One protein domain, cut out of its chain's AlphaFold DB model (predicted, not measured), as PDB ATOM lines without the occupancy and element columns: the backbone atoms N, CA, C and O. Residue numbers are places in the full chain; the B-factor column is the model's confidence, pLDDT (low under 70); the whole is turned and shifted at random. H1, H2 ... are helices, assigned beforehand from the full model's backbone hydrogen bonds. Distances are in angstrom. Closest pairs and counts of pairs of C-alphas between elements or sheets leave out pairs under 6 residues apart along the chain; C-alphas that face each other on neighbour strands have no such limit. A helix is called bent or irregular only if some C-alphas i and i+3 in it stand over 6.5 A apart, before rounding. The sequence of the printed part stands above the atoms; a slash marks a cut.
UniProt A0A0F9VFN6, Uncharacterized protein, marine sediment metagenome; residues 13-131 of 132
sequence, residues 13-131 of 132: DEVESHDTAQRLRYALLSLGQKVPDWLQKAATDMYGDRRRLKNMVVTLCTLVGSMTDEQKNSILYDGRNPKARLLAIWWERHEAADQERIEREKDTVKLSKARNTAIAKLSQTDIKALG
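This is residues 13 to 131 of the 132 residues of an uncharacterized protein of marine sediment metagenome (UniProt A0A0F9VFN6). Look for a small head of crossed helices at one end and one very long helix, H5, running out of it as an arm, with the short helix H6 turned aside at the arm's far tip. In the head, H2 and H3 pack on H1, and the first turns of H5 cross H1, with short H4 packed on H5 there; residues 96 to 118 of H5 stick out free. The printed part has 119 residues, with six named helices in the order H1 to H6 and no named strand, and its class is all helix. It is extended, with a radius of gyration of the C-alphas of 21.7 A and spans of 66 by 32 by 21 A, the arm making the length.

Begin with H1, residues 13 to 30, which with H5, residues 82 to 121, is a hub touching three helices. H2, residues 37 to 44, touches residues 17 to 25 of H1 at a steep tilt of 62 degrees, opposite ways; the closest C-alphas, of Gln 22 and Ala 43, are 4.7 A apart. H3, residues 50 to 65, touches H1 at a steep tilt of 38 degrees, the same way, closest at the C-alphas of Ser 17 and Leu 53, 4.9 A. H2 and H3 are near each other, with 7 pairs of C-alphas within 10 A. H4, residues 69 to 76, touches H5 at a steep tilt of 62 degrees, opposite ways, closest at the C-alphas of Leu 76 and Ala 84, 4.8 A. H5 touches H1 with residues 83 to 87 alone, closest at the C-alphas of Arg 23 and Leu 87, 6.0 A; the tilt of 68 degrees is steep, only just short of about perpendicular. H3 and H5 only just touch, with 3 pairs of C-alphas within 8 A, closest Cys 61 and Trp 91 at 7.4 A, about perpendicular at 89 degrees. H6, residues 124 to 129, touches no helix; it is close to H5 but not clearly touching, with C-alphas 119 and 127 7.1 A apart. Every O i to N i+4 pair is within hydrogen-bond range in H1, H2, H4, H5 and H6, and 10 of 12 are in H3.

Find C-alpha 13 at (23.816, 24.629, -92.253); from there H1 runs 25.3 A to Ser 30. H2 follows, then H3, 22.7 A long and irregular, with C-alphas 51 and 54 7.6 A apart. After H4, find C-alpha 82 at (20.754, 12.370, -110.704), where H5 sets out on its 59.2 A to C-alpha 121 at (71.240, 24.882, -82.496). H6 ends at Ala 129.

The C-alphas of Arg 80 and Thr 125 are the two farthest apart, 68.7 A. The printed part has no cut and no long link. Its mean pLDDT is 87.4, and no printed residue is under 70.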
ATOM      1  N   ASP A  13      23.866  25.872 -93.032       73.62
ATOM      2  CA  ASP A  13      23.816  24.629 -92.253       73.62
ATOM      3  C   ASP A  13      22.520  23.812 -92.418       73.62
ATOM      4  O   ASP A  13      22.553  22.589 -92.347       73.62
ATOM      5  N   GLU A  14      21.366  24.462 -92.559       81.44
ATOM      6  CA  GLU A  14      20.048  23.827 -92.706       81.44
ATOM      7  C   GLU A  14      19.958  23.124 -94.050       81.44
ATOM      8  O   GLU A  14      19.669  21.926 -94.093       81.44
ATOM      9  N   VAL A  15      20.326  23.844 -95.114       82.88
ATOM     10  CA  VAL A  15      20.428  23.295 -96.470       82.88
ATOM     11  C   VAL A  15      21.391  22.123 -96.477       82.88
ATOM     12  O   VAL A  15      20.989  21.023 -96.835       82.88
ATOM     13  N   GLU A  16      22.621  22.325 -96.001       83.31
ATOM     14  CA  GLU A  16      23.647  21.282 -95.945       83.31
ATOM     15  C   GLU A  16      23.191  20.075 -95.114       83.31
ATOM     16  O   GLU A  16      23.466  18.930 -95.477       83.31
ATOM     17  N   SER A  17      22.449  20.284 -94.021       87.56
ATOM     18  CA  SER A  17      21.949  19.182 -93.189       87.56
ATOM     19  C   SER A  17      20.896  18.344 -93.899       87.56
ATOM     20  O   SER A  17      20.975  17.113 -93.859       87.56
ATOM     21  N   HIS A  18      19.956  18.987 -94.585       90.19
ATOM     22  CA  HIS A  18      18.943  18.315 -95.384       90.19
ATOM     23  C   HIS A  18      19.588  17.576 -96.565       90.19
ATOM     24  O   HIS A  18      19.369  16.381 -96.771       90.19
ATOM     25  N   ASP A  19      20.473  18.258 -97.284       90.56
ATOM     26  CA  ASP A  19      21.196  17.734 -98.434       90.56
ATOM     27  C   ASP A  19      22.070  16.528 -98.082       90.56
ATOM     28  O   ASP A  19      22.088  15.524 -98.809       90.56
ATOM     29  N   THR A  20      22.772  16.596 -96.951       90.00
ATOM     30  CA  THR A  20      23.578  15.489 -96.427       90.00
ATOM     31  C   THR A  20      22.684  14.327 -96.001       90.00
ATOM     32  O   THR A  20      22.990  13.173 -96.308       90.00
ATOM     33  N   ALA A  21      21.547  14.599 -95.350       93.12
ATOM     34  CA  ALA A  21      20.594  13.567 -94.950       93.12
ATOM     35  C   ALA A  21      20.015  12.817 -96.162       93.12
ATOM     36  O   ALA A  21      19.942  11.584 -96.154       93.12
ATOM     37  N   GLN A  22      19.657  13.535 -97.232       94.31
ATOM     38  CA  GLN A  22      19.165  12.934 -98.472       94.31
ATOM     39  C   GLN A  22      20.213  12.043 -99.145       94.31
ATOM     40  O   GLN A  22      19.897  10.924 -99.564       94.31
ATOM     41  N   ARG A  23      21.462  12.517 -99.215       94.50
ATOM     42  CA  ARG A  23      22.601  11.775 -99.774       94.50
ATOM     43  C   ARG A  23      22.913  10.519 -98.965       94.50
ATOM     44  O   ARG A  23      23.033   9.440 -99.542       94.50
ATOM     45  N   LEU A  24      22.944  10.627 -97.637       94.31
ATOM     46  CA  LEU A  24      23.169   9.490 -96.746       94.31
ATOM     47  C   LEU A  24      22.043   8.460 -96.836       94.31
ATOM     48  O   LEU A  24      22.307   7.264 -96.943       94.31
ATOM     49  N   ARG A  25      20.785   8.909 -96.879       95.06
ATOM     50  CA  ARG A  25      19.638   8.025 -97.113       95.06
ATOM     51  C   ARG A  25      19.755   7.294 -98.450       95.06
ATOM     52  O   ARG A  25      19.491   6.097 -98.500       95.06
ATOM     53  N   TYR A  26      20.128   7.993 -99.521       95.75
ATOM     54  CA  TYR A  26      20.326   7.379-100.834       95.75
ATOM     55  C   TYR A  26      21.434   6.318-100.802       95.75
ATOM     56  O   TYR A  26      21.187   5.192-101.224       95.75
ATOM     57  N   ALA A  27      22.604   6.636-100.243       94.56
ATOM     58  CA  ALA A  27      23.723   5.701-100.154       94.56
ATOM     59  C   ALA A  27      23.366   4.433 -99.356       94.56
ATOM     60  O   ALA A  27      23.631   3.324 -99.814       94.56
ATOM     61  N   LEU A  28      22.697   4.579 -98.206       95.00
ATOM     62  CA  LEU A  28      22.253   3.444 -97.387       95.00
ATOM     63  C   LEU A  28      21.251   2.549 -98.124       95.00
ATOM     64  O   LEU A  28      21.395   1.329 -98.102       95.00
ATOM     65  N   LEU A  29      20.262   3.140 -98.804       95.19
ATOM     66  CA  LEU A  29      19.277   2.379 -99.581       95.19
ATOM     67  C   LEU A  29      19.928   1.625-100.743       95.19
ATOM     68  O   LEU A  29      19.596   0.465-100.970       95.19
ATOM     69  N   SER A  30      20.868   2.257-101.445       94.44
ATOM     70  CA  SER A  30      21.591   1.632-102.558       94.44
ATOM     71  C   SER A  30      22.496   0.482-102.105       94.44
ATOM     72  O   SER A  30      22.686  -0.473-102.848       94.44
ATOM     73  N   LEU A  31      23.005   0.532-100.870       93.56
ATOM     74  CA  LEU A  31      23.745  -0.566-100.239       93.56
ATOM     75  C   LEU A  31      22.837  -1.648 -99.623       93.56
ATOM     76  O   LEU A  31      23.341  -2.594 -99.019       93.56
ATOM     77  N   GLY A  32      21.509  -1.512 -99.715       93.62
ATOM     78  CA  GLY A  32      20.556  -2.434 -99.090       93.62
ATOM     79  C   GLY A  32      20.532  -2.365 -97.558       93.62
ATOM     80  O   GLY A  32      20.050  -3.287 -96.903       93.62
ATOM     81  N   GLN A  33      21.054  -1.287 -96.967       93.50
ATOM     82  CA  GLN A  33      21.100  -1.094 -95.520       93.50
ATOM     83  C   GLN A  33      19.829  -0.417 -94.997       93.50
ATOM     84  O   GLN A  33      19.170   0.374 -95.679       93.50
ATOM     85  N   LYS A  34      19.486  -0.700 -93.735       93.50
ATOM     86  CA  LYS A  34      18.333  -0.079 -93.077       93.50
ATOM     87  C   LYS A  34      18.614   1.396 -92.783       93.50
ATOM     88  O   LYS A  34      19.580   1.723 -92.101       93.50
ATOM     89  N   VAL A  35      17.714   2.276 -93.221       92.75
ATOM     90  CA  VAL A  35      17.771   3.714 -92.918       92.75
ATOM     91  C   VAL A  35      17.100   3.984 -91.565       92.75
ATOM     92  O   VAL A  35      15.905   3.706 -91.430       92.75
ATOM     93  N   PRO A  36      17.812   4.546 -90.570       92.06
ATOM     94  CA  PRO A  36      17.218   4.910 -89.287       92.06
ATOM     95  C   PRO A  36      16.074   5.920 -89.426       92.06
ATOM     96  O   PRO A  36      16.151   6.842 -90.238       92.06
ATOM     97  N   ASP A  37      15.050   5.812 -88.579       91.50
ATOM     98  CA  ASP A  37      13.848   6.660 -88.662       91.50
ATOM     99  C   ASP A  37      14.162   8.153 -88.516       91.50
ATOM    100  O   ASP A  37      13.570   8.992 -89.192       91.50
ATOM    101  N   TRP A  38      15.126   8.501 -87.660       89.31
ATOM    102  CA  TRP A  38      15.560   9.889 -87.487       89.31
ATOM    103  C   TRP A  38      16.192  10.461 -88.762       89.31
ATOM    104  O   TRP A  38      15.996  11.633 -89.060       89.31
ATOM    105  N   LEU A  39      16.909   9.634 -89.527       91.50
ATOM    106  CA  LEU A  39      17.541  10.042 -90.778       91.50
ATOM    107  C   LEU A  39      16.499  10.166 -91.891       91.50
ATOM    108  O   LEU A  39      16.580  11.078 -92.706       91.50
ATOM    109  N   GLN A  40      15.496   9.283 -91.904       90.44
ATOM    110  CA  GLN A  40      14.359   9.428 -92.814       90.44
ATOM    111  C   GLN A  40      13.640  10.754 -92.574       90.44
ATOM    112  O   GLN A  40      13.410  11.480 -93.534       90.44
ATOM    113  N   LYS A  41      13.373  11.095 -91.305       90.12
ATOM    114  CA  LYS A  41      12.782  12.386 -90.931       90.12
ATOM    115  C   LYS A  41      13.659  13.554 -91.375       90.12
ATOM    116  O   LYS A  41      13.160  14.425 -92.073       90.12
ATOM    117  N   ALA A  42      14.955  13.531 -91.061       88.75
ATOM    118  CA  ALA A  42      15.889  14.593 -91.443       88.75
ATOM    119  C   ALA A  42      16.006  14.785 -92.968       88.75
ATOM    120  O   ALA A  42      16.204  15.900 -93.431       88.75
ATOM    121  N   ALA A  43      15.858  13.715 -93.755       89.19
ATOM    122  CA  ALA A  43      15.882  13.779 -95.217       89.19
ATOM    123  C   ALA A  43      14.568  14.287 -95.844       89.19
ATOM    124  O   ALA A  43      14.554  14.609 -97.031       89.19
ATOM    125  N   THR A  44      13.465  14.287 -95.089       87.69
ATOM    126  CA  THR A  44      12.145  14.770 -95.537       87.69
ATOM    127  C   THR A  44      11.762  16.125 -94.950       87.69
ATOM    128  O   THR A  44      10.868  16.777 -95.480       87.69
ATOM    129  N   ASP A  45      12.383  16.515 -93.839       87.19
ATOM    130  CA  ASP A  45      12.128  17.784 -93.165       87.19
ATOM    131  C   ASP A  45      12.689  18.950 -93.987       87.19
ATOM    132  O   ASP A  45      13.813  18.879 -94.478       87.19
ATOM    133  N   MET A  46      11.926  20.035 -94.113       75.31
ATOM    134  CA  MET A  46      12.278  21.184 -94.953       75.31
ATOM    135  C   MET A  46      13.554  21.892 -94.479       75.31
ATOM    136  O   MET A  46      14.258  22.492 -95.286       75.31
ATOM    137  N   TYR A  47      13.860  21.802 -93.182       74.94
ATOM    138  CA  TYR A  47      15.009  22.465 -92.554       74.94
ATOM    139  C   TYR A  47      16.138  21.498 -92.151       74.94
ATOM    140  O   TYR A  47      17.151  21.927 -91.593       74.94
ATOM    141  N   GLY A  48      15.975  20.197 -92.420       81.81
ATOM    142  CA  GLY A  48      16.930  19.155 -92.036       81.81
ATOM    143  C   GLY A  48      17.153  19.019 -90.519       81.81
ATOM    144  O   GLY A  48      16.329  19.419 -89.701       81.81
ATOM    145  N   ASP A  49      18.283  18.418 -90.125       83.75
ATOM    146  CA  ASP A  49      18.696  18.287 -88.716       83.75
ATOM    147  C   ASP A  49      20.110  18.844 -88.509       83.75
ATOM    148  O   ASP A  49      21.114  18.119 -88.508       83.75
ATOM    149  N   ARG A  50      20.190  20.160 -88.286       84.00
ATOM    150  CA  ARG A  50      21.451  20.877 -88.027       84.00
ATOM    151  C   ARG A  50      22.251  20.292 -86.869       84.00
ATOM    152  O   ARG A  50      23.477  20.252 -86.919       84.00
ATOM    153  N   ARG A  51      21.573  19.822 -85.814       84.56
ATOM    154  CA  ARG A  51      22.240  19.291 -84.610       84.56
ATOM    155  C   ARG A  51      23.020  18.024 -84.933       84.56
ATOM    156  O   ARG A  51      24.002  17.717 -84.262       84.56
ATOM    157  N   ARG A  52      22.586  17.292 -85.960       83.44
ATOM    158  CA  ARG A  52      23.217  16.053 -86.417       83.44
ATOM    159  C   ARG A  52      24.017  16.215 -87.700       83.44
ATOM    160  O   ARG A  52      24.622  15.228 -88.106       83.44
ATOM    161  N   LEU A  53      24.095  17.411 -88.292       83.75
ATOM    162  CA  LEU A  53      24.830  17.668 -89.537       83.75
ATOM    163  C   LEU A  53      26.240  17.070 -89.500       83.75
ATOM    164  O   LEU A  53      26.573  16.235 -90.336       83.75
ATOM    165  N   LYS A  54      27.035  17.402 -88.475       79.25
ATOM    166  CA  LYS A  54      28.402  16.876 -88.330       79.25
ATOM    167  C   LYS A  54      28.436  15.345 -88.305       79.25
ATOM    168  O   LYS A  54      29.269  14.737 -88.971       79.25
ATOM    169  N   ASN A  55      27.519  14.719 -87.570       82.56
ATOM    170  CA  ASN A  55      27.444  13.262 -87.489       82.56
ATOM    171  C   ASN A  55      27.019  12.646 -88.828       82.56
ATOM    172  O   ASN A  55      27.561  11.614 -89.213       82.56
ATOM    173  N   MET A  56      26.085  13.272 -89.548       87.94
ATOM    174  CA  MET A  56      25.647  12.820 -90.872       87.94
ATOM    175  C   MET A  56      26.778  12.919 -91.894       87.94
ATOM    176  O   MET A  56      27.012  11.950 -92.609       87.94
ATOM    177  N   VAL A  57      27.525  14.027 -91.905       87.44
ATOM    178  CA  VAL A  57      28.693  14.222 -92.776       87.44
ATOM    179  C   VAL A  57      29.754  13.162 -92.499       87.44
ATOM    180  O   VAL A  57      30.177  12.480 -93.423       87.44
ATOM    181  N   VAL A  58      30.140  12.966 -91.232       84.69
ATOM    182  CA  VAL A  58      31.139  11.948 -90.859       84.69
ATOM    183  C   VAL A  58      30.668  10.556 -91.274       84.69
ATOM    184  O   VAL A  58      31.419   9.823 -91.908       84.69
ATOM    185  N   THR A  59      29.411  10.214 -90.979       88.94
ATOM    186  CA  THR A  59      28.839   8.910 -91.346       88.94
ATOM    187  C   THR A  59      28.866   8.708 -92.856       88.94
ATOM    188  O   THR A  59      29.241   7.634 -93.317       88.94
ATOM    189  N   LEU A  60      28.502   9.731 -93.633       91.81
ATOM    190  CA  LEU A  60      28.498   9.660 -95.088       91.81
ATOM    191  C   LEU A  60      29.916   9.545 -95.660       91.81
ATOM    192  O   LEU A  60      30.142   8.690 -96.513       91.81
ATOM    193  N   CYS A  61      30.874  10.327 -95.153       89.56
ATOM    194  CA  CYS A  61      32.276  10.219 -95.556       89.56
ATOM    195  C   CYS A  61      32.832   8.820 -95.275       89.56
ATOM    196  O   CYS A  61      33.454   8.219 -96.145       89.56
ATOM    197  N   THR A  62      32.587   8.277 -94.078       89.50
ATOM    198  CA  THR A  62      33.025   6.923 -93.719       89.50
ATOM    199  C   THR A  62      32.362   5.873 -94.604       89.50
ATOM    200  O   THR A  62      33.045   4.974 -95.091       89.50
ATOM    201  N   LEU A  63      31.054   5.997 -94.850       93.12
ATOM    202  CA  LEU A  63      30.308   5.063 -95.685       93.12
ATOM    203  C   LEU A  63      30.879   5.023 -97.106       93.12
ATOM    204  O   LEU A  63      31.258   3.951 -97.569       93.12
ATOM    205  N   VAL A  64      30.997   6.180 -97.767       92.25
ATOM    206  CA  VAL A  64      31.526   6.287 -99.139       92.25
ATOM    207  C   VAL A  64      33.000   5.882 -99.202       92.25
ATOM    208  O   VAL A  64      33.395   5.147-100.105       92.25
ATOM    209  N   GLY A  65      33.808   6.280 -98.215       90.38
ATOM    210  CA  GLY A  65      35.217   5.894 -98.122       90.38
ATOM    211  C   GLY A  65      35.430   4.384 -97.972       90.38
ATOM    212  O   GLY A  65      36.436   3.866 -98.445       90.38
ATOM    213  N   SER A  66      34.472   3.675 -97.368       93.06
ATOM    214  CA  SER A  66      34.508   2.216 -97.191       93.06
ATOM    215  C   SER A  66      33.952   1.406 -98.369       93.06
ATOM    216  O   SER A  66      34.065   0.181 -98.360       93.06
ATOM    217  N   MET A  67      33.335   2.056 -99.361       94.75
ATOM    218  CA  MET A  67      32.777   1.365-100.526       94.75
ATOM    219  C   MET A  67      33.888   0.774-101.402       94.75
ATOM    220  O   MET A  67      34.925   1.411-101.607       94.75
ATOM    221  N   THR A  68      33.634  -0.402-101.979       95.94
ATOM    222  CA  THR A  68      34.487  -0.956-103.043       95.94
ATOM    223  C   THR A  68      34.359  -0.136-104.324       95.94
ATOM    224  O   THR A  68      33.414   0.641-104.487       95.94
ATOM    225  N   ASP A  69      35.273  -0.329-105.270       94.94
ATOM    226  CA  ASP A  69      35.227   0.385-106.547       94.94
ATOM    227  C   ASP A  69      33.963   0.039-107.350       94.94
ATOM    228  O   ASP A  69      33.360   0.913-107.971       94.94
ATOM    229  N   GLU A  70      33.478  -1.202-107.276       95.19
ATOM    230  CA  GLU A  70      32.215  -1.616-107.903       95.19
ATOM    231  C   GLU A  70      31.010  -0.909-107.266       95.19
ATOM    232  O   GLU A  70      30.089  -0.467-107.963       95.19
ATOM    233  N   GLN A  71      31.017  -0.765-105.939       95.25
ATOM    234  CA  GLN A  71      29.982  -0.031-105.213       95.25
ATOM    235  C   GLN A  71      30.030   1.460-105.548       95.25
ATOM    236  O   GLN A  71      28.994   2.058-105.830       95.25
ATOM    237  N   LYS A  72      31.220   2.066-105.605       93.88
ATOM    238  CA  LYS A  72      31.375   3.465-106.022       93.88
ATOM    239  C   LYS A  72      30.899   3.665-107.456       93.88
ATOM    240  O   LYS A  72      30.114   4.572-107.708       93.88
ATOM    241  N   ASN A  73      31.265   2.790-108.384       94.75
ATOM    242  CA  ASN A  73      30.824   2.900-109.776       94.75
ATOM    243  C   ASN A  73      29.298   2.799-109.929       94.75
ATOM    244  O   ASN A  73      28.721   3.497-110.758       94.75
ATOM    245  N   SER A  74      28.636   1.969-109.120       94.19
ATOM    246  CA  SER A  74      27.182   1.772-109.193       94.19
ATOM    247  C   SER A  74      26.352   2.773-108.377       94.19
ATOM    248  O   SER A  74      25.195   3.010-108.716       94.19
ATOM    249  N   ILE A  75      26.910   3.364-107.314       93.88
ATOM    250  CA  ILE A  75      26.171   4.220-106.364       93.88
ATOM    251  C   ILE A  75      26.615   5.684-106.446       93.88
ATOM    252  O   ILE A  75      25.791   6.589-106.322       93.88
ATOM    253  N   LEU A  76      27.911   5.926-106.631       93.69
ATOM    254  CA  LEU A  76      28.506   7.260-106.658       93.69
ATOM    255  C   LEU A  76      28.615   7.781-108.094       93.69
ATOM    256  O   LEU A  76      28.119   8.861-108.397       93.69
ATOM    257  N   TYR A  77      29.193   6.988-108.994       93.25
ATOM    258  CA  TYR A  77      29.515   7.400-110.364       93.25
ATOM    259  C   TYR A  77      28.511   6.913-111.420       93.25
ATOM    260  O   TYR A  77      28.813   6.894-112.614       93.25
ATOM    261  N   ASP A  78      27.282   6.583-111.011       93.31
ATOM    262  CA  ASP A  78      26.202   6.293-111.956       93.31
ATOM    263  C   ASP A  78      25.682   7.585-112.611       93.31
ATOM    264  O   ASP A  78      24.775   8.262-112.118       93.31
ATOM    265  N   GLY A  79      26.232   7.916-113.782       90.50
ATOM    266  CA  GLY A  79      25.847   9.101-114.554       90.50
ATOM    267  C   GLY A  79      24.373   9.142-114.980       90.50
ATOM    268  O   GLY A  79      23.862  10.219-115.296       90.50
ATOM    269  N   ARG A  80      23.659   8.005-114.963       92.94
ATOM    270  CA  ARG A  80      22.226   7.943-115.295       92.94
ATOM    271  C   ARG A  80      21.347   8.355-114.119       92.94
ATOM    272  O   ARG A  80      20.204   8.756-114.332       92.94
ATOM    273  N   ASN A  81      21.873   8.310-112.896       93.94
ATOM    274  CA  ASN A  81      21.136   8.647-111.690       93.94
ATOM    275  C   ASN A  81      21.480  10.072-111.209       93.94
ATOM    276  O   ASN A  81      22.604  10.339-110.782       93.94
ATOM    277  N   PRO A  82      20.523  11.021-111.220       94.06
ATOM    278  CA  PRO A  82      20.754  12.370-110.704       94.06
ATOM    279  C   PRO A  82      21.247  12.402-109.249       94.06
ATOM    280  O   PRO A  82      22.051  13.262-108.902       94.06
ATOM    281  N   LYS A  83      20.804  11.459-108.405       94.00
ATOM    282  CA  LYS A  83      21.218  11.388-106.994       94.00
ATOM    283  C   LYS A  83      22.663  10.931-106.844       94.00
ATOM    284  O   LYS A  83      23.369  11.477-106.004       94.00
ATOM    285  N   ALA A  84      23.100   9.991-107.684       94.88
ATOM    286  CA  ALA A  84      24.495   9.563-107.741       94.88
ATOM    287  C   ALA A  84      25.398  10.739-108.126       94.88
ATOM    288  O   ALA A  84      26.321  11.062-107.391       94.88
ATOM    289  N   ARG A  85      25.044  11.496-109.176       94.94
ATOM    290  CA  ARG A  85      25.792  12.706-109.579       94.94
ATOM    291  C   ARG A  85      25.928  13.735-108.452       94.94
ATOM    292  O   ARG A  85      27.013  14.263-108.233       94.94
ATOM    293  N   LEU A  86      24.851  14.010-107.715       93.06
ATOM    294  CA  LEU A  86      24.890  14.931-106.570       93.06
ATOM    295  C   LEU A  86      25.726  14.399-105.400       93.06
ATOM    296  O   LEU A  86      26.317  15.193-104.664       93.06
ATOM    297  N   LEU A  87      25.757  13.078-105.207       94.19
ATOM    298  CA  LEU A  87      26.614  12.432-104.221       94.19
ATOM    299  C   LEU A  87      28.088  12.478-104.656       94.19
ATOM    300  O   LEU A  87      28.931  12.762-103.814       94.19
ATOM    301  N   ALA A  88      28.389  12.276-105.943       95.00
ATOM    302  CA  ALA A  88      29.742  12.370-106.499       95.00
ATOM    303  C   ALA A  88      30.323  13.772-106.329       95.00
ATOM    304  O   ALA A  88      31.378  13.921-105.723       95.00
ATOM    305  N   ILE A  89      29.579  14.804-106.740       93.50
ATOM    306  CA  ILE A  89      29.992  16.206-106.567       93.50
ATOM    307  C   ILE A  89      30.246  16.520-105.087       93.50
ATOM    308  O   ILE A  89      31.202  17.211-104.743       93.50
ATOM    309  N   TRP A  90      29.383  16.026-104.197       91.31
ATOM    310  CA  TRP A  90      29.562  16.209-102.758       91.31
ATOM    311  C   TRP A  90      30.826  15.499-102.249       91.31
ATOM    312  O   TRP A  90      31.614  16.106-101.529       91.31
ATOM    313  N   TRP A  91      31.053  14.251-102.661       91.81
ATOM    314  CA  TRP A  91      32.216  13.462-102.258       91.81
ATOM    315  C   TRP A  91      33.530  14.094-102.725       91.81
ATOM    316  O   TRP A  91      34.429  14.286-101.914       91.81
ATOM    317  N   GLU A  92      33.616  14.492-103.994       89.94
ATOM    318  CA  GLU A  92      34.808  15.120-104.579       89.94
ATOM    319  C   GLU A  92      35.182  16.419-103.853       89.94
ATOM    320  O   GLU A  92      36.353  16.670-103.573       89.94
ATOM    321  N   ARG A  93      34.185  17.228-103.463       86.31
ATOM    322  CA  ARG A  93      34.417  18.430-102.644       86.31
ATOM    323  C   ARG A  93      35.001  18.090-101.271       86.31
ATOM    324  O   ARG A  93      35.876  18.806-100.791       86.31
ATOM    325  N   HIS A  94      34.513  17.026-100.636       85.94
ATOM    326  CA  HIS A  94      35.000  16.586 -99.329       85.94
ATOM    327  C   HIS A  94      36.402  15.968 -99.404       85.94
ATOM    328  O   HIS A  94      37.222  16.232 -98.528       85.94
ATOM    329  N   GLU A  95      36.698  15.201-100.452       83.44
ATOM    330  CA  GLU A  95      38.025  14.632-100.692       83.44
ATOM    331  C   GLU A  95      39.068  15.729-100.945       83.44
ATOM    332  O   GLU A  95      40.123  15.731-100.311       83.44
ATOM    333  N   ALA A  96      38.745  16.720-101.785       78.00
ATOM    334  CA  ALA A  96      39.616  17.870-102.025       78.00
ATOM    335  C   ALA A  96      39.905  18.650-100.730       78.00
ATOM    336  O   ALA A  96      41.058  18.967-100.435       78.00
ATOM    337  N   ALA A  97      38.875  18.902 -99.914       77.12
ATOM    338  CA  ALA A  97      39.037  19.584 -98.633       77.12
ATOM    339  C   ALA A  97      39.914  18.791 -97.644       77.12
ATOM    340  O   ALA A  97      40.712  19.385 -96.912       77.12
ATOM    341  N   ASP A  98      39.788  17.460 -97.614       74.38
ATOM    342  CA  ASP A  98      40.619  16.621 -96.747       74.38
ATOM    343  C   ASP A  98      42.077  16.581 -97.222       74.38
ATOM    344  O   ASP A  98      42.997  16.698 -96.409       74.38
ATOM    345  N   GLN A  99      42.305  16.531 -98.535       74.19
ATOM    346  CA  GLN A  99      43.639  16.608 -99.122       74.19
ATOM    347  C   GLN A  99      44.337  17.935 -98.776       74.19
ATOM    348  O   GLN A  99      45.471  17.929 -98.291       74.19
ATOM    349  N   GLU A 100      43.645  19.069 -98.918       73.56
ATOM    350  CA  GLU A 100      44.172  20.380 -98.519       73.56
ATOM    351  C   GLU A 100      44.489  20.461 -97.018       73.56
ATOM    352  O   GLU A 100      45.428  21.146 -96.596       73.56
ATOM    353  N   ARG A 101      43.682  19.808 -96.173       75.25
ATOM    354  CA  ARG A 101      43.938  19.729 -94.729       75.25
ATOM    355  C   ARG A 101      45.213  18.932 -94.457       75.25
ATOM    356  O   ARG A 101      46.074  19.409 -93.721       75.25
ATOM    357  N   ILE A 102      45.358  17.763 -95.079       74.56
ATOM    358  CA  ILE A 102      46.530  16.891 -94.935       74.56
ATOM    359  C   ILE A 102      47.808  17.605 -95.397       74.56
ATOM    360  O   ILE A 102      48.856  17.475 -94.760       74.56
ATOM    361  N   GLU A 103      47.751  18.367 -96.486       79.38
ATOM    362  CA  GLU A 103      48.889  19.148 -96.984       79.38
ATOM    363  C   GLU A 103      49.298  20.253 -96.003       79.38
ATOM    364  O   GLU A 103      50.472  20.341 -95.628       79.38
ATOM    365  N   ARG A 104      48.329  21.011 -95.474       74.56
ATOM    366  CA  ARG A 104      48.576  22.015 -94.425       74.56
ATOM    367  C   ARG A 104      49.160  21.399 -93.153       74.56
ATOM    368  O   ARG A 104      50.085  21.953 -92.554       74.56
ATOM    369  N   GLU A 105      48.660  20.241 -92.735       74.75
ATOM    370  CA  GLU A 105      49.191  19.507 -91.582       74.75
ATOM    371  C   GLU A 105      50.635  19.038 -91.826       74.75
ATOM    372  O   GLU A 105      51.498  19.206 -90.967       74.75
ATOM    373  N   LYS A 106      50.956  18.540 -93.025       83.62
ATOM    374  CA  LYS A 106      52.338  18.181 -93.383       83.62
ATOM    375  C   LYS A 106      53.272  19.386 -93.323       83.62
ATOM    376  O   LYS A 106      54.390  19.261 -92.818       83.62
ATOM    377  N   ASP A 107      52.838  20.541 -93.807       82.88
ATOM    378  CA  ASP A 107      53.675  21.738 -93.829       82.88
ATOM    379  C   ASP A 107      53.863  22.348 -92.438       82.88
ATOM    380  O   ASP A 107      54.982  22.718 -92.078       82.88
ATOM    381  N   THR A 108      52.831  22.345 -91.592       82.00
ATOM    382  CA  THR A 108      52.968  22.748 -90.180       82.00
ATOM    383  C   THR A 108      53.892  21.814 -89.394       82.00
ATOM    384  O   THR A 108      54.706  22.286 -88.597       82.00
ATOM    385  N   VAL A 109      53.854  20.501 -89.652       85.12
ATOM    386  CA  VAL A 109      54.792  19.531 -89.059       85.12
ATOM    387  C   VAL A 109      56.227  19.765 -89.546       85.12
ATOM    388  O   VAL A 109      57.162  19.731 -88.743       85.12
ATOM    389  N   LYS A 110      56.435  20.053 -90.837       85.56
ATOM    390  CA  LYS A 110      57.768  20.406 -91.361       85.56
ATOM    391  C   LYS A 110      58.297  21.692 -90.727       85.56
ATOM    392  O   LYS A 110      59.444  21.714 -90.282       85.56
ATOM    393  N   LEU A 111      57.470  22.735 -90.655       84.75
ATOM    394  CA  LEU A 111      57.835  24.025 -90.066       84.75
ATOM    395  C   LEU A 111      58.141  23.898 -88.574       84.75
ATOM    396  O   LEU A 111      59.143  24.441 -88.118       84.75
ATOM    397  N   SER A 112      57.338  23.149 -87.815       84.31
ATOM    398  CA  SER A 112      57.596  22.927 -86.389       84.31
ATOM    399  C   SER A 112      58.884  22.138 -86.162       84.31
ATOM    400  O   SER A 112      59.690  22.508 -85.311       84.31
ATOM    401  N   LYS A 113      59.154  21.111 -86.978       86.00
ATOM    402  CA  LYS A 113      60.406  20.348 -86.919       86.00
ATOM    403  C   LYS A 113      61.619  21.205 -87.286       86.00
ATOM    404  O   LYS A 113      62.641  21.129 -86.601       86.00
ATOM    405  N   ALA A 114      61.514  22.029 -88.327       84.31
ATOM    406  CA  ALA A 114      62.565  22.963 -88.726       84.31
ATOM    407  C   ALA A 114      62.820  24.016 -87.638       84.31
ATOM    408  O   ALA A 114      63.970  24.229 -87.259       84.31
ATOM    409  N   ARG A 115      61.756  24.596 -87.069       86.00
ATOM    410  CA  ARG A 115      61.822  25.531 -85.939       86.00
ATOM    411  C   ARG A 115      62.505  24.893 -84.733       86.00
ATOM    412  O   ARG A 115      63.448  25.470 -84.210       86.00
ATOM    413  N   ASN A 116      62.088  23.697 -84.324       85.75
ATOM    414  CA  ASN A 116      62.676  23.005 -83.175       85.75
ATOM    415  C   ASN A 116      64.149  22.654 -83.415       85.75
ATOM    416  O   ASN A 116      64.973  22.818 -82.523       85.75
ATOM    417  N   THR A 117      64.502  22.231 -84.634       87.25
ATOM    418  CA  THR A 117      65.901  21.968 -85.008       87.25
ATOM    419  C   THR A 117      66.742  23.247 -84.989       87.25
ATOM    420  O   THR A 117      67.894  23.210 -84.570       87.25
ATOM    421  N   ALA A 118      66.185  24.376 -85.436       85.12
ATOM    422  CA  ALA A 118      66.863  25.667 -85.398       85.12
ATOM    423  C   ALA A 118      67.065  26.146 -83.954       85.12
ATOM    424  O   ALA A 118      68.187  26.473 -83.588       85.12
ATOM    425  N   ILE A 119      66.021  26.091 -83.118       84.62
ATOM    426  CA  ILE A 119      66.096  26.430 -81.689       84.62
ATOM    427  C   ILE A 119      67.136  25.559 -80.973       84.62
ATOM    428  O   ILE A 119      67.929  26.079 -80.200       84.62
ATOM    429  N   ALA A 120      67.201  24.259 -81.274       84.12
ATOM    430  CA  ALA A 120      68.178  23.354 -80.667       84.12
ATOM    431  C   ALA A 120      69.645  23.688 -81.009       84.12
ATOM    432  O   ALA A 120      70.547  23.256 -80.294       84.12
ATOM    433  N   LYS A 121      69.897  24.426 -82.098       87.00
ATOM    434  CA  LYS A 121      71.240  24.882 -82.496       87.00
ATOM    435  C   LYS A 121      71.603  26.258 -81.930       87.00
ATOM    436  O   LYS A 121      72.758  26.656 -82.048       87.00
ATOM    437  N   LEU A 122      70.639  26.985 -81.369       86.00
ATOM    438  CA  LEU A 122      70.854  28.309 -80.796       86.00
ATOM    439  C   LEU A 122      71.383  28.203 -79.363       86.00
ATOM    440  O   LEU A 122      71.025  27.294 -78.613       86.00
ATOM    441  N   SER A 123      72.224  29.158 -78.966       79.19
ATOM    442  CA  SER A 123      72.637  29.279 -77.568       79.19
ATOM    443  C   SER A 123      71.492  29.844 -76.713       79.19
ATOM    444  O   SER A 123      70.587  30.507 -77.220       79.19
ATOM    445  N   GLN A 124      71.528  29.644 -75.391       78.50
ATOM    446  CA  GLN A 124      70.513  30.212 -74.484       78.50
ATOM    447  C   GLN A 124      70.407  31.744 -74.569       78.50
ATOM    448  O   GLN A 124      69.327  32.300 -74.372       78.50
ATOM    449  N   THR A 125      71.515  32.424 -74.858       79.06
ATOM    450  CA  THR A 125      71.557  33.872 -75.089       79.06
ATOM    451  C   THR A 125      70.812  34.271 -76.359       79.06
ATOM    452  O   THR A 125      70.062  35.244 -76.327       79.06
ATOM    453  N   ASP A 126      70.933  33.487 -77.431       79.44
ATOM    454  CA  ASP A 126      70.238  33.749 -78.696       79.44
ATOM    455  C   ASP A 126      68.733  33.474 -78.575       79.44
ATOM    456  O   ASP A 126      67.918  34.240 -79.080       79.44
ATOM    457  N   ILE A 127      68.350  32.420 -77.845       78.38
ATOM    458  CA  ILE A 127      66.939  32.098 -77.573       78.38
ATOM    459  C   ILE A 127      66.272  33.243 -76.794       78.38
ATOM    460  O   ILE A 127      65.223  33.737 -77.207       78.38
ATOM    461  N   LYS A 128      66.928  33.743 -75.734       79.50
ATOM    462  CA  LYS A 128      66.447  34.907 -74.971       79.50
ATOM    463  C   LYS A 128      66.377  36.182 -75.812       79.50
ATOM    464  O   LYS A 128      65.425  36.942 -75.658       79.50
ATOM    465  N   ALA A 129      67.353  36.425 -76.688       79.25
ATOM    466  CA  ALA A 129      67.360  37.597 -77.566       79.25
ATOM    467  C   ALA A 129      66.211  37.578 -78.592       79.25
ATOM    468  O   ALA A 129      65.742  38.636 -79.005       79.25
ATOM    469  N   LEU A 130      65.731  36.387 -78.967       81.75
ATOM    470  CA  LEU A 130      64.592  36.196 -79.870       81.75
ATOM    471  C   LEU A 130      63.226  36.185 -79.158       81.75
ATOM    472  O   LEU A 130      62.204  36.075 -79.833       81.75
ATOM    473  N   GLY A 131      63.185  36.304 -77.825       74.94
ATOM    474  CA  GLY A 131      61.937  36.303 -77.050       74.94
ATOM    475  C   GLY A 131      61.184  34.966 -77.075       74.94
ATOM    476  O   GLY A 131      59.958  34.959 -76.954       74.94
TER     477      GLY A 131